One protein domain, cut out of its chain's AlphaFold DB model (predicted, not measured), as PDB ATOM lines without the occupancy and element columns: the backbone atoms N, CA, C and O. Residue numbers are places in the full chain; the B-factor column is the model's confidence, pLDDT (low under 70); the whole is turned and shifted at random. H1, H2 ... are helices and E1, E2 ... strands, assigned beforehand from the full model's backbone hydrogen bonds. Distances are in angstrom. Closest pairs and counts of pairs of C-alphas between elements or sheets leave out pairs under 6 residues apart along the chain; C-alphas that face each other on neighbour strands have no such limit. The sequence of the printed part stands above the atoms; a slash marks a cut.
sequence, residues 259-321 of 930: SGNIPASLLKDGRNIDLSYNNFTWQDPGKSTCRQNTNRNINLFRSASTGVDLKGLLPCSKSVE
ATOM      1  N   SER A 259      43.394  23.598  50.809       95.06
ATOM      2  CA  SER A 259      42.767  24.829  51.294       95.06
ATOM      3  C   SER A 259      43.795  25.942  51.513       95.06
ATOM      4  O   SER A 259      44.965  25.809  51.158       95.06
ATOM      5  N   GLY A 260      43.350  27.068  52.073       92.56
ATOM      6  CA  GLY A 260      44.214  28.214  52.342       92.56
ATOM      7  C   GLY A 260      44.477  29.070  51.103       92.56
ATOM      8  O   GLY A 260      43.748  29.017  50.105       92.56
ATOM      9  N   ASN A 261      45.497  29.921  51.192       90.44
ATOM     10  CA  ASN A 261      45.877  30.827  50.110       90.44
ATOM     11  C   ASN A 261      46.795  30.138  49.095       90.44
ATOM     12  O   ASN A 261      47.558  29.241  49.432       90.44
ATOM     13  N   ILE A 262      46.755  30.600  47.843       90.94
ATOM     14  CA  ILE A 262      47.698  30.159  46.810       90.94
ATOM     15  C   ILE A 262      48.976  31.005  46.940       90.94
ATOM     16  O   ILE A 262      48.912  32.220  46.705       90.94
ATOM     17  N   PRO A 263      50.129  30.415  47.303       88.62
ATOM     18  CA  PRO A 263      51.333  31.181  47.598       88.62
ATOM     19  C   PRO A 263      51.956  31.769  46.331       88.62
ATOM     20  O   PRO A 263      52.049  31.119  45.288       88.62
ATOM     21  N   ALA A 264      52.468  33.000  46.421       83.62
ATOM     22  CA  ALA A 264      53.101  33.679  45.287       83.62
ATOM     23  C   ALA A 264      54.361  32.949  44.778       83.62
ATOM     24  O   ALA A 264      54.703  33.051  43.603       83.62
ATOM     25  N   SER A 265      55.032  32.174  45.634       83.06
ATOM     26  CA  SER A 265      56.197  31.361  45.260       83.06
ATOM     27  C   SER A 265      55.864  30.200  44.314       83.06
ATOM     28  O   SER A 265      56.767  29.673  43.652       83.06
ATOM     29  N   LEU A 266      54.586  29.808  44.240       84.56
ATOM     30  CA  LEU A 266      54.069  28.834  43.282       84.56
ATOM     31  C   LEU A 266      54.004  29.449  41.882       84.56
ATOM     32  O   LEU A 266      54.417  28.800  40.924       84.56
ATOM     33  N   LEU A 267      53.602  30.720  41.805       80.56
ATOM     34  CA  LEU A 267      53.279  31.514  40.611       80.56
ATOM     35  C   LEU A 267      54.513  32.042  39.849       80.56
ATOM     36  O   LEU A 267      54.578  33.212  39.480       80.56
ATOM     37  N   LYS A 268      55.529  31.197  39.655       75.19
ATOM     38  CA  LYS A 268      56.731  31.556  38.884       75.19
ATOM     39  C   LYS A 268      56.507  31.338  37.390       75.19
ATOM     40  O   LYS A 268      55.953  30.310  36.998       75.19
ATOM     41  N   ASP A 269      57.023  32.257  36.576       69.00
ATOM     42  CA  ASP A 269      56.989  32.154  35.116       69.00
ATOM     43  C   ASP A 269      57.562  30.813  34.625       69.00
ATOM     44  O   ASP A 269      58.581  30.323  35.120       69.00
ATOM     45  N   GLY A 270      56.889  30.209  33.642       75.62
ATOM     46  CA  GLY A 270      57.281  28.931  33.033       75.62
ATOM     47  C   GLY A 270      56.754  27.673  33.735       75.62
ATOM     48  O   GLY A 270      56.993  26.571  33.241       75.62
ATOM     49  N   ARG A 271      56.021  27.806  34.850       84.94
ATOM     50  CA  ARG A 271      55.328  26.683  35.503       84.94
ATOM     51  C   ARG A 271      53.917  26.490  34.960       84.94
ATOM     52  O   ARG A 271      53.217  27.461  34.697       84.94
ATOM     53  N   ASN A 272      53.494  25.235  34.865       87.81
ATOM     54  CA  ASN A 272      52.120  24.825  34.599       87.81
ATOM     55  C   ASN A 272      51.528  24.261  35.888       87.81
ATOM     56  O   ASN A 272      52.075  23.311  36.457       87.81
ATOM     57  N   ILE A 273      50.451  24.875  36.370       91.50
ATOM     58  CA  ILE A 273      49.909  24.606  37.701       91.50
ATOM     59  C   ILE A 273      48.412  24.349  37.580       91.50
ATOM     60  O   ILE A 273      47.644  25.241  37.222       91.50
ATOM     61  N   ASP A 274      47.991  23.143  37.930       94.31
ATOM     62  CA  ASP A 274      46.585  22.789  38.006       94.31
ATOM     63  C   ASP A 274      46.127  22.677  39.459       94.31
ATOM     64  O   ASP A 274      46.575  21.801  40.204       94.31
ATOM     65  N   LEU A 275      45.222  23.579  39.839       94.94
ATOM     66  CA  LEU A 275      44.604  23.669  41.159       94.94
ATOM     67  C   LEU A 275      43.098  23.403  41.096       94.94
ATOM     68  O   LEU A 275      42.382  23.685  42.059       94.94
ATOM     69  N   SER A 276      42.598  22.912  39.961       94.31
ATOM     70  CA  SER A 276      41.170  22.712  39.758       94.31
ATOM     71  C   SER A 276      40.583  21.717  40.763       94.31
ATOM     72  O   SER A 276      41.295  20.878  41.304       94.31
ATOM     73  N   TYR A 277      39.284  21.813  41.049       94.06
ATOM     74  CA  TYR A 277      38.592  20.920  41.994       94.06
ATOM     75  C   TYR A 277      39.296  20.812  43.365       94.06
ATOM     76  O   TYR A 277      39.725  19.732  43.772       94.06
ATOM     77  N   ASN A 278      39.440  21.947  44.052       95.44
ATOM     78  CA  ASN A 278      40.025  22.071  45.394       95.44
ATOM     79  C   ASN A 278      39.232  23.089  46.239       95.44
ATOM     80  O   ASN A 278      38.231  23.648  45.785       95.44
ATOM     81  N   ASN A 279      39.683  23.346  47.469       94.50
ATOM     82  CA  ASN A 279      39.012  24.186  48.465       94.50
ATOM     83  C   ASN A 279      39.821  25.447  48.839       94.50
ATOM     84  O   ASN A 279      39.738  25.916  49.976       94.50
ATOM     85  N   PHE A 280      40.595  26.018  47.910       92.12
ATOM     86  CA  PHE A 280      41.374  27.237  48.160       92.12
ATOM     87  C   PHE A 280      40.483  28.451  48.456       92.12
ATOM     88  O   PHE A 280      39.286  28.483  48.147       92.12
ATOM     89  N   THR A 281      41.085  29.501  49.020       89.81
ATOM     90  CA  THR A 281      40.420  30.799  49.162       89.81
ATOM     91  C   THR A 281      40.029  31.366  47.796       89.81
ATOM     92  O   THR A 281      40.699  31.153  46.782       89.81
ATOM     93  N   TRP A 282      38.906  32.089  47.749       84.50
ATOM     94  CA  TRP A 282      38.406  32.686  46.511       84.50
ATOM     95  C   TRP A 282      39.428  33.643  45.885       84.50
ATOM     96  O   TRP A 282      39.935  34.546  46.550       84.50
ATOM     97  N   GLN A 283      39.692  33.464  44.589       83.25
ATOM     98  CA  GLN A 283      40.619  34.298  43.828       83.25
ATOM     99  C   GLN A 283      39.857  35.457  43.175       83.25
ATOM    100  O   GLN A 283      39.324  35.333  42.069       83.25
ATOM    101  N   ASP A 284      39.761  36.580  43.893       80.44
ATOM    102  CA  ASP A 284      39.198  37.814  43.349       80.44
ATOM    103  C   ASP A 284      40.131  38.442  42.287       80.44
ATOM    104  O   ASP A 284      41.338  38.181  42.291       80.44
ATOM    105  N   PRO A 285      39.612  39.291  41.379       80.88
ATOM    106  CA  PRO A 285      40.399  39.878  40.288       80.88
ATOM    107  C   PRO A 285      41.654  40.661  40.722       80.88
ATOM    108  O   PRO A 285      42.526  40.904  39.891       80.88
ATOM    109  N   GLY A 286      41.752  41.093  41.986       80.06
ATOM    110  CA  GLY A 286      42.909  41.807  42.531       80.06
ATOM    111  C   GLY A 286      44.077  40.901  42.946       80.06
ATOM    112  O   GLY A 286      45.189  41.398  43.162       80.06
ATOM    113  N   LYS A 287      43.864  39.581  43.042       83.75
ATOM    114  CA  LYS A 287      44.886  38.604  43.451       83.75
ATOM    115  C   LYS A 287      45.941  38.384  42.367       83.75
ATOM    116  O   LYS A 287      45.695  38.543  41.173       83.75
ATOM    117  N   SER A 288      47.145  37.992  42.789       79.81
ATOM    118  CA  SER A 288      48.283  37.714  41.898       79.81
ATOM    119  C   SER A 288      47.997  36.589  40.898       79.81
ATOM    120  O   SER A 288      48.403  36.687  39.742       79.81
ATOM    121  N   THR A 289      47.245  35.570  41.309       83.31
ATOM    122  CA  THR A 289      46.757  34.449  40.483       83.31
ATOM    123  C   THR A 289      45.942  34.895  39.268       83.31
ATOM    124  O   THR A 289      45.987  34.239  38.234       83.31
ATOM    125  N   CYS A 290      45.256  36.037  39.361       81.62
ATOM    126  CA  CYS A 290      44.391  36.576  38.313       81.62
ATOM    127  C   CYS A 290      45.100  37.550  37.358       81.62
ATOM    128  O   CYS A 290      44.491  38.055  36.411       81.62
ATOM    129  N   ARG A 291      46.389  37.842  37.584       76.94
ATOM    130  CA  ARG A 291      47.167  38.760  36.740       76.94
ATOM    131  C   ARG A 291      47.629  38.055  35.459       76.94
ATOM    132  O   ARG A 291      48.505  37.195  35.493       76.94
ATOM    133  N   GLN A 292      47.084  38.484  34.318       59.50
ATOM    134  CA  GLN A 292      47.334  37.889  32.992       59.50
ATOM    135  C   GLN A 292      48.802  37.938  32.526       59.50
ATOM    136  O   GLN A 292      49.220  37.109  31.718       59.50
ATOM    137  N   ASN A 293      49.600  38.882  33.033       52.50
ATOM    138  CA  ASN A 293      50.980  39.095  32.579       52.50
ATOM    139  C   ASN A 293      52.026  38.230  33.307       52.50
ATOM    140  O   ASN A 293      53.178  38.246  32.897       52.50
ATOM    141  N   THR A 294      51.635  37.485  34.347       50.47
ATOM    142  CA  THR A 294      52.545  36.656  35.171       50.47
ATOM    143  C   THR A 294      52.142  35.181  35.255       50.47
ATOM    144  O   THR A 294      52.930  34.367  35.708       50.47
ATOM    145  N   ASN A 295      50.919  34.802  34.853       57.38
ATOM    146  CA  ASN A 295      50.370  33.463  35.119       57.38
ATOM    147  C   ASN A 295      49.575  32.905  33.932       57.38
ATOM    148  O   ASN A 295      48.362  32.733  34.012       57.38
ATOM    149  N   ARG A 296      50.241  32.633  32.803       61.78
ATOM    150  CA  ARG A 296      49.547  32.140  31.596       61.78
ATOM    151  C   ARG A 296      49.100  30.673  31.673       61.78
ATOM    152  O   ARG A 296      48.230  30.289  30.902       61.78
ATOM    153  N   ASN A 297      49.633  29.893  32.618       80.75
ATOM    154  CA  ASN A 297      49.446  28.439  32.681       80.75
ATOM    155  C   ASN A 297      48.950  27.974  34.063       80.75
ATOM    156  O   ASN A 297      49.553  27.103  34.696       80.75
ATOM    157  N   ILE A 298      47.884  28.606  34.562       88.88
ATOM    158  CA  ILE A 298      47.223  28.209  35.808       88.88
ATOM    159  C   ILE A 298      45.771  27.806  35.549       88.88
ATOM    160  O   ILE A 298      44.997  28.558  34.956       88.88
ATOM    161  N   ASN A 299      45.385  26.628  36.035       92.06
ATOM    162  CA  ASN A 299      44.006  26.152  35.989       92.06
ATOM    163  C   ASN A 299      43.357  26.317  37.368       92.06
ATOM    164  O   ASN A 299      43.730  25.642  38.330       92.06
ATOM    165  N   LEU A 300      42.390  27.234  37.458       91.75
ATOM    166  CA  LEU A 300      41.647  27.567  38.682       91.75
ATOM    167  C   LEU A 300      40.196  27.058  38.648       91.75
ATOM    168  O   LEU A 300      39.373  27.439  39.481       91.75
ATOM    169  N   PHE A 301      39.843  26.222  37.671       92.06
ATOM    170  CA  PHE A 301      38.478  25.728  37.511       92.06
ATOM    171  C   PHE A 301      37.978  25.009  38.774       92.06
ATOM    172  O   PHE A 301      38.578  24.028  39.198       92.06
ATOM    173  N   ARG A 302      36.886  25.463  39.405       91.06
ATOM    174  CA  ARG A 302      36.402  24.893  40.682       91.06
ATOM    175  C   ARG A 302      37.492  24.804  41.768       91.06
ATOM    176  O   ARG A 302      37.478  23.890  42.586       91.06
ATOM    177  N   SER A 303      38.445  25.735  41.802       90.88
ATOM    178  CA  SER A 303      39.543  25.687  42.777       90.88
ATOM    179  C   SER A 303      39.172  26.218  44.167       90.88
ATOM    180  O   SER A 303      39.991  26.116  45.075       90.88
ATOM    181  N   ALA A 304      37.996  26.837  44.337       85.94
ATOM    182  CA  ALA A 304      37.612  27.525  45.569       85.94
ATOM    183  C   ALA A 304      36.231  27.112  46.099       85.94
ATOM    184  O   ALA A 304      35.236  27.109  45.362       85.94
ATOM    185  N   SER A 305      36.148  26.885  47.413       74.50
ATOM    186  CA  SER A 305      34.896  26.578  48.115       74.50
ATOM    187  C   SER A 305      34.151  27.872  48.454       74.50
ATOM    188  O   SER A 305      34.404  28.521  49.465       74.50
ATOM    189  N   THR A 306      33.269  28.320  47.556       62.09
ATOM    190  CA  THR A 306      32.687  29.677  47.620       62.09
ATOM    191  C   THR A 306      31.231  29.752  48.064       62.09
ATOM    192  O   THR A 306      30.679  30.850  48.130       62.09
ATOM    193  N   GLY A 307      30.570  28.621  48.330       55.41
ATOM    194  CA  GLY A 307      29.150  28.567  48.720       55.41
ATOM    195  C   GLY A 307      28.142  29.097  47.676       55.41
ATOM    196  O   GLY A 307      26.943  28.865  47.821       55.41
ATOM    197  N   VAL A 308      28.604  29.773  46.615       58.84
ATOM    198  CA  VAL A 308      27.834  30.291  45.475       58.84
ATOM    199  C   VAL A 308      28.300  29.566  44.212       58.84
ATOM    200  O   VAL A 308      29.427  29.758  43.764       58.84
ATOM    201  N   ASP A 309      27.421  28.759  43.617       64.88
ATOM    202  CA  ASP A 309      27.773  27.774  42.580       64.88
ATOM    203  C   ASP A 309      28.511  28.320  41.353       64.88
ATOM    204  O   ASP A 309      29.367  27.627  40.806       64.88
ATOM    205  N   LEU A 310      28.190  29.540  40.917       75.62
ATOM    206  CA  LEU A 310      28.811  30.159  39.745       75.62
ATOM    207  C   LEU A 310      30.151  30.838  40.064       75.62
ATOM    208  O   LEU A 310      30.953  31.022  39.154       75.62
ATOM    209  N   LYS A 311      30.427  31.184  41.334       73.75
ATOM    210  CA  LYS A 311      31.731  31.753  41.717       73.75
ATOM    211  C   LYS A 311      32.801  30.699  41.466       73.75
ATOM    212  O   LYS A 311      33.699  30.943  40.680       73.75
ATOM    213  N   GLY A 312      32.638  29.484  41.990       72.38
ATOM    214  CA  GLY A 312      33.595  28.391  41.760       72.38
ATOM    215  C   GLY A 312      33.917  28.105  40.279       72.38
ATOM    216  O   GLY A 312      35.034  27.703  39.972       72.38
ATOM    217  N   LEU A 313      32.972  28.353  39.365       81.19
ATOM    218  CA  LEU A 313      33.153  28.203  37.915       81.19
ATOM    219  C   LEU A 313      33.914  29.352  37.250       81.19
ATOM    220  O   LEU A 313      34.503  29.137  36.198       81.19
ATOM    221  N   LEU A 314      33.864  30.556  37.826       84.75
ATOM    222  CA  LEU A 314      34.348  31.798  37.220       84.75
ATOM    223  C   LEU A 314      35.376  32.518  38.111       84.75
ATOM    224  O   LEU A 314      35.169  33.693  38.449       84.75
ATOM    225  N   PRO A 315      36.489  31.860  38.503       84.62
ATOM    226  CA  PRO A 315      37.569  32.517  39.237       84.62
ATOM    227  C   PRO A 315      38.045  33.769  38.490       84.62
ATOM    228  O   PRO A 315      37.945  33.852  37.263       84.62
ATOM    229  N   CYS A 316      38.548  34.760  39.228       84.31
ATOM    230  CA  CYS A 316      39.032  36.028  38.672       84.31
ATOM    231  C   CYS A 316      37.966  36.923  38.012       84.31
ATOM    232  O   CYS A 316      38.315  37.920  37.376       84.31
ATOM    233  N   SER A 317      36.671  36.630  38.183       81.94
ATOM    234  CA  SER A 317      35.577  37.458  37.653       81.94
ATOM    235  C   SER A 317      35.081  38.501  38.662       81.94
ATOM    236  O   SER A 317      34.891  38.205  39.841       81.94
ATOM    237  N   LYS A 318      34.841  39.737  38.189       69.62
ATOM    238  CA  LYS A 318      34.326  40.863  39.004       69.62
ATOM    239  C   LYS A 318      32.854  40.701  39.395       69.62
ATOM    240  O   LYS A 318      32.471  41.090  40.492       69.62
ATOM    241  N   SER A 319      32.041  40.153  38.494       66.94
ATOM    242  CA  SER A 319      30.624  39.855  38.712       66.94
ATOM    243  C   SER A 319      30.334  38.435  38.249       66.94
ATOM    244  O   SER A 319      30.920  37.960  37.279       66.94
ATOM    245  N   VAL A 320      29.439  37.773  38.973       73.31
ATOM    246  CA  VAL A 320      29.008  36.389  38.734       73.31
ATOM    247  C   VAL A 320      27.511  36.347  38.380       73.31
ATOM    248  O   VAL A 320      26.882  35.294  38.325       73.31
ATOM    249  N   GLU A 321      26.917  37.514  38.123       80.94
ATOM    250  CA  GLU A 321      25.528  37.627  37.692       80.94
ATOM    251  C   GLU A 321      25.393  37.360  36.193       80.94
ATOM    252  O   GLU A 321      26.156  37.873  35.372       80.94
TER     253      GLU A 321
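This is residues 259 to 321 of the 930 residues of the protein "Non-specific serine/threonine protein kinase" of Opuntia streptacantha (UniProt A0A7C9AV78). This domain has little regular structure: it is a coil of loops, with the short helix H1 toward one end of its longest axis and the short strand E1 toward the other. Short parallel pairings tie the loops together, one of them at E1. The printed part has 63 residues, 8 of them in named elements, E1 then H1, class mixed. It is compact, with a radius of gyration of the C-alphas of 11.0 A, and only just elongated, spanning 32 by 21 by 15 A.

Find C-alpha 309 at (27.773, 27.774, 42.580); from there H1, residues 309 to 313, runs 7.1 A. Find C-alpha 272 at (52.120, 24.825, 34.599), where E1, residues 272 to 274, begins.

H1 and E1 are apart. In H1, 0 of 1 O i to N i+4 pairs and 1 of 2 O i to N i+3 pairs are within hydrogen-bond range. E1 pairs with no named strand, but its residues 273 to 274 pair with residues 298 to 299, parallel. Residues 259 to 260 pair with 279 to 280, also parallel.

The C-alphas farthest apart, those of Gly 270 and Glu 321, are 33.3 A apart. The printed part has no cut. The link from E1 to H1 is long, 34 residues. Look for pLDDT under 70 at residues 269, 292 to 296, 306 to 309 and 318 to 319.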